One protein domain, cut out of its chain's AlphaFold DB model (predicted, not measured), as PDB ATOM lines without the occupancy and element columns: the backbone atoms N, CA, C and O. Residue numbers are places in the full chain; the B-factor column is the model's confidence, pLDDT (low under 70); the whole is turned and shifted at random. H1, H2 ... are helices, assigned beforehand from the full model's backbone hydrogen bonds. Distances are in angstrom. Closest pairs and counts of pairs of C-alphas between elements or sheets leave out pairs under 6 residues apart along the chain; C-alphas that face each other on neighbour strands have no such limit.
ATOM      1  N   THR A 518     141.917 124.001 165.150       80.88
ATOM      2  CA  THR A 518     140.774 123.220 165.646       80.88
ATOM      3  C   THR A 518     140.108 123.941 166.819       80.88
ATOM      4  O   THR A 518     140.598 123.893 167.948       80.88
ATOM      5  N   TYR A 519     138.972 124.592 166.568       81.19
ATOM      6  CA  TYR A 519     138.185 125.267 167.605       81.19
ATOM      7  C   TYR A 519     137.208 124.306 168.316       81.19
ATOM      8  O   TYR A 519     136.547 123.516 167.640       81.19
ATOM      9  N   PRO A 520     137.035 124.385 169.655       77.00
ATOM     10  CA  PRO A 520     136.098 123.519 170.385       77.00
ATOM     11  C   PRO A 520     134.625 123.718 170.005       77.00
ATOM     12  O   PRO A 520     133.821 122.801 170.148       77.00
ATOM     13  N   THR A 521     134.256 124.918 169.546       78.69
ATOM     14  CA  THR A 521     132.901 125.244 169.076       78.69
ATOM     15  C   THR A 521     132.944 126.185 167.870       78.69
ATOM     16  O   THR A 521     133.852 127.012 167.739       78.69
ATOM     17  N   MET A 522     131.905 126.134 167.033       75.50
ATOM     18  CA  MET A 522     131.708 127.087 165.932       75.50
ATOM     19  C   MET A 522     131.624 128.540 166.434       75.50
ATOM     20  O   MET A 522     132.158 129.441 165.792       75.50
ATOM     21  N   VAL A 523     131.054 128.764 167.628       74.00
ATOM     22  CA  VAL A 523     131.013 130.086 168.281       74.00
ATOM     23  C   VAL A 523     132.427 130.603 168.557       74.00
ATOM     24  O   VAL A 523     132.728 131.737 168.203       74.00
ATOM     25  N   SER A 524     133.321 129.771 169.108       79.62
ATOM     26  CA  SER A 524     134.717 130.171 169.353       79.62
ATOM     27  C   SER A 524     135.522 130.442 168.073       79.62
ATOM     28  O   SER A 524     136.413 131.286 168.105       79.62
ATOM     29  N   SER A 525     135.190 129.787 166.954       78.50
ATOM     30  CA  SER A 525     135.774 130.101 165.640       78.50
ATOM     31  C   SER A 525     135.294 131.468 165.134       78.50
ATOM     32  O   SER A 525     136.102 132.354 164.856       78.50
ATOM     33  N   ALA A 526     133.975 131.691 165.125       79.12
ATOM     34  CA  ALA A 526     133.370 132.953 164.695       79.12
ATOM     35  C   ALA A 526     133.817 134.152 165.554       79.12
ATOM     36  O   ALA A 526     133.991 135.251 165.033       79.12
ATOM     37  N   GLU A 527     134.039 133.948 166.854       84.38
ATOM     38  CA  GLU A 527     134.569 134.965 167.767       84.38
ATOM     39  C   GLU A 527     136.000 135.385 167.391       84.38
ATOM     40  O   GLU A 527     136.307 136.574 167.334       84.38
ATOM     41  N   GLN A 528     136.866 134.422 167.063       84.62
ATOM     42  CA  GLN A 528     138.241 134.688 166.628       84.62
ATOM     43  C   GLN A 528     138.294 135.332 165.236       84.62
ATOM     44  O   GLN A 528     139.045 136.288 165.044       84.62
ATOM     45  N   PHE A 529     137.457 134.881 164.294       83.56
ATOM     46  CA  PHE A 529     137.325 135.515 162.980       83.56
ATOM     47  C   PHE A 529     136.843 136.970 163.097       83.56
ATOM     48  O   PHE A 529     137.449 137.857 162.499       83.56
ATOM     49  N   ARG A 530     135.829 137.253 163.936       81.50
ATOM     50  CA  ARG A 530     135.389 138.630 164.241       81.50
ATOM     51  C   ARG A 530     136.536 139.485 164.782       81.50
ATOM     52  O   ARG A 530     136.816 140.542 164.231       81.50
ATOM     53  N   GLN A 531     137.230 139.015 165.822       82.31
ATOM     54  CA  GLN A 531     138.327 139.756 166.464       82.31
ATOM     55  C   GLN A 531     139.541 139.996 165.551       82.31
ATOM     56  O   GLN A 531     140.355 140.875 165.843       82.31
ATOM     57  N   TRP A 532     139.682 139.219 164.477       84.50
ATOM     58  CA  TRP A 532     140.653 139.443 163.409       84.50
ATOM     59  C   TRP A 532     140.134 140.449 162.372       84.50
ATOM     60  O   TRP A 532     140.826 141.424 162.088       84.50
ATOM     61  N   ALA A 533     138.897 140.291 161.890       77.88
ATOM     62  CA  ALA A 533     138.276 141.192 160.916       77.88
ATOM     63  C   ALA A 533     138.202 142.653 161.408       77.88
ATOM     64  O   ALA A 533     138.471 143.575 160.644       77.88
ATOM     65  N   THR A 534     137.939 142.882 162.703       76.44
ATOM     66  CA  THR A 534     137.956 144.236 163.300       76.44
ATOM     67  C   THR A 534     139.353 144.879 163.327       76.44
ATOM     68  O   THR A 534     139.464 146.073 163.584       76.44
ATOM     69  N   LYS A 535     140.437 144.121 163.096       75.75
ATOM     70  CA  LYS A 535     141.827 144.623 163.126       75.75
ATOM     71  C   LYS A 535     142.428 144.868 161.744       75.75
ATOM     72  O   LYS A 535     143.415 145.589 161.652       75.75
ATOM     73  N   THR A 536     141.885 144.261 160.691       67.81
ATOM     74  CA  THR A 536     142.474 144.304 159.341       67.81
ATOM     75  C   THR A 536     141.977 145.470 158.482       67.81
ATOM     76  O   THR A 536     142.499 145.665 157.390       67.81
ATOM     77  N   ASN A 537     140.999 146.260 158.955       67.69
ATOM     78  CA  ASN A 537     140.384 147.391 158.232       67.69
ATOM     79  C   ASN A 537     139.874 147.045 156.813       67.69
ATOM     80  O   ASN A 537     139.737 147.925 155.963       67.69
ATOM     81  N   LEU A 538     139.577 145.769 156.550       71.06
ATOM     82  CA  LEU A 538     139.072 145.310 155.259       71.06
ATOM     83  C   LEU A 538     137.637 145.796 155.025       71.06
ATOM     84  O   LEU A 538     136.786 145.730 155.914       71.06
ATOM     85  N   GLY A 539     137.355 146.237 153.798       71.44
ATOM     86  CA  GLY A 539     135.997 146.571 153.372       71.44
ATOM     87  C   GLY A 539     135.071 145.350 153.409       71.44
ATOM     88  O   GLY A 539     135.512 144.213 153.228       71.44
ATOM     89  N   HIS A 540     133.769 145.582 153.612       66.88
ATOM     90  CA  HIS A 540     132.784 144.505 153.773       66.88
ATOM     91  C   HIS A 540     132.789 143.490 152.615       66.88
ATOM     92  O   HIS A 540     132.634 142.300 152.872       66.88
ATOM     93  N   THR A 541     133.025 143.924 151.372       64.81
ATOM     94  CA  THR A 541     133.122 143.041 150.195       64.81
ATOM     95  C   THR A 541     134.243 142.007 150.341       64.81
ATOM     96  O   THR A 541     133.984 140.811 150.252       64.81
ATOM     97  N   ALA A 542     135.458 142.445 150.690       67.88
ATOM     98  CA  ALA A 542     136.594 141.546 150.908       67.88
ATOM     99  C   ALA A 542     136.361 140.605 152.105       67.88
ATOM    100  O   ALA A 542     136.736 139.438 152.068       67.88
ATOM    101  N   LEU A 543     135.692 141.077 153.166       74.44
ATOM    102  CA  LEU A 543     135.308 140.218 154.296       74.44
ATOM    103  C   LEU A 543     134.273 139.144 153.908       74.44
ATOM    104  O   LEU A 543     134.295 138.062 154.492       74.44
ATOM    105  N   ILE A 544     133.398 139.413 152.934       74.62
ATOM    106  CA  ILE A 544     132.439 138.437 152.388       74.62
ATOM    107  C   ILE A 544     133.160 137.397 151.517       74.62
ATOM    108  O   ILE A 544     132.936 136.201 151.694       74.62
ATOM    109  N   GLU A 545     134.076 137.823 150.645       71.81
ATOM    110  CA  GLU A 545     134.909 136.923 149.830       71.81
ATOM    111  C   GLU A 545     135.784 136.010 150.708       71.81
ATOM    112  O   GLU A 545     135.849 134.796 150.497       71.81
ATOM    113  N   TYR A 546     136.386 136.562 151.769       71.88
ATOM    114  CA  TYR A 546     137.135 135.777 152.749       71.88
ATOM    115  C   TYR A 546     136.246 134.850 153.599       71.88
ATOM    116  O   TYR A 546     136.702 133.770 153.977       71.88
ATOM    117  N   LEU A 547     134.983 135.205 153.866       77.56
ATOM    118  CA  LEU A 547     134.015 134.308 154.517       77.56
ATOM    119  C   LEU A 547     133.648 133.111 153.632       77.56
ATOM    120  O   LEU A 547     133.591 131.989 154.139       77.56
ATOM    121  N   ASP A 548     133.442 133.314 152.330       73.38
ATOM    122  CA  ASP A 548     133.169 132.208 151.408       73.38
ATOM    123  C   ASP A 548     134.380 131.268 151.295       73.38
ATOM    124  O   ASP A 548     134.243 130.051 151.441       73.38
ATOM    125  N   LEU A 549     135.598 131.819 151.196       74.75
ATOM    126  CA  LEU A 549     136.835 131.032 151.232       74.75
ATOM    127  C   LEU A 549     136.963 130.188 152.518       74.75
ATOM    128  O   LEU A 549     137.377 129.028 152.454       74.75
ATOM    129  N   CYS A 550     136.573 130.722 153.682       70.25
ATOM    130  CA  CYS A 550     136.513 129.956 154.933       70.25
ATOM    131  C   CYS A 550     135.539 128.771 154.846       70.25
ATOM    132  O   CYS A 550     135.887 127.663 155.260       70.25
ATOM    133  N   LEU A 551     134.342 128.980 154.291       76.25
ATOM    134  CA  LEU A 551     133.322 127.938 154.136       76.25
ATOM    135  C   LEU A 551     133.761 126.853 153.139       76.25
ATOM    136  O   LEU A 551     133.581 125.663 153.409       76.25
ATOM    137  N   GLN A 552     134.406 127.236 152.033       72.25
ATOM    138  CA  GLN A 552     135.007 126.296 151.082       72.25
ATOM    139  C   GLN A 552     136.101 125.435 151.744       72.25
ATOM    140  O   GLN A 552     136.127 124.213 151.564       72.25
ATOM    141  N   LEU A 553     136.978 126.045 152.552       67.88
ATOM    142  CA  LEU A 553     138.035 125.334 153.281       67.88
ATOM    143  C   LEU A 553     137.476 124.400 154.368       67.88
ATOM    144  O   LEU A 553     137.941 123.264 154.480       67.88
ATOM    145  N   GLU A 554     136.457 124.820 155.127       70.06
ATOM    146  CA  GLU A 554     135.809 123.956 156.125       70.06
ATOM    147  C   GLU A 554     135.090 122.771 155.457       70.06
ATOM    148  O   GLU A 554     135.215 121.629 155.910       70.06
ATOM    149  N   SER A 555     134.386 123.018 154.347       72.06
ATOM    150  CA  SER A 555     133.735 121.984 153.535       72.06
ATOM    151  C   SER A 555     134.742 120.935 153.050       72.06
ATOM    152  O   SER A 555     134.548 119.733 153.259       72.06
ATOM    153  N   LYS A 556     135.884 121.381 152.509       67.00
ATOM    154  CA  LYS A 556     136.972 120.500 152.070       67.00
ATOM    155  C   LYS A 556     137.568 119.689 153.226       67.00
ATOM    156  O   LYS A 556     137.680 118.472 153.116       67.00
ATOM    157  N   PHE A 557     137.851 120.317 154.369       66.94
ATOM    158  CA  PHE A 557     138.370 119.614 155.549       66.94
ATOM    159  C   PHE A 557     137.385 118.561 156.087       66.94
ATOM    160  O   PHE A 557     137.794 117.476 156.510       66.94
ATOM    161  N   ARG A 558     136.073 118.836 156.037       70.19
ATOM    162  CA  ARG A 558     135.022 117.862 156.378       70.19
ATOM    163  C   ARG A 558     134.980 116.691 155.389       70.19
ATOM    164  O   ARG A 558     134.823 115.554 155.834       70.19
ATOM    165  N   ALA A 559     135.168 116.939 154.091       71.00
ATOM    166  CA  ALA A 559     135.259 115.890 153.073       71.00
ATOM    167  C   ALA A 559     136.502 114.997 153.270       71.00
ATOM    168  O   ALA A 559     136.372 113.772 153.323       71.00
ATOM    169  N   ASP A 560     137.678 115.589 153.496       67.12
ATOM    170  CA  ASP A 560     138.924 114.852 153.759       67.12
ATOM    171  C   ASP A 560     138.810 113.988 155.035       67.12
ATOM    172  O   ASP A 560     139.227 112.825 155.065       67.12
ATOM    173  N   LYS A 561     138.157 114.513 156.085       67.12
ATOM    174  CA  LYS A 561     137.843 113.761 157.314       67.12
ATOM    175  C   LYS A 561     136.826 112.638 157.112       67.12
ATOM    176  O   LYS A 561     136.911 111.632 157.820       67.12
TER     177      LYS A 561
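AT A GLANCE: This is residues 518 to 561 of the 689 residues of an uncharacterized protein of Laetiporus sulphureus 93-53 (UniProt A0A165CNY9). Two helices, H1 and then the longer H2, make a flat, open V, with a tight link at its point. They come near each other only by that link, and H2 folds back opposite to H1, leaving the far end of each free. The printed part has 44 residues, is all helix with no named strand, and spans 34 by 21 by 11 A; it is only just loose, close to compact, with a radius of gyration of the C-alphas of 11.6 A.

HOW THE PARTS SIT: Start with H1, residues 522 to 536, where 10 of 11 O i to N i+4 pairs are within hydrogen-bond range. In H2, residues 540 to 561, every such pair is. The two are close but not clearly touching: their closest C-alphas, of Ala 533 and Leu 543, are 7.3 A apart. They run opposite ways at a tilt of 36 degrees, only just steep.

IN THESE COORDINATES: Find C-alpha 522 at (131.708, 127.087, 165.932); from there H1 runs 21.3 A to C-alpha 536. H2 runs 31.4 A to C-alpha 561 at (137.843, 113.761, 157.314).

THE WHOLE: The C-alphas farthest apart, of Asn 537 and Lys 561, are 33.7 A apart. The printed part has no cut. Look for pLDDT under 70 at residues 536 to 537, 540 to 542, 553, 556 to 557 and 560 to 561.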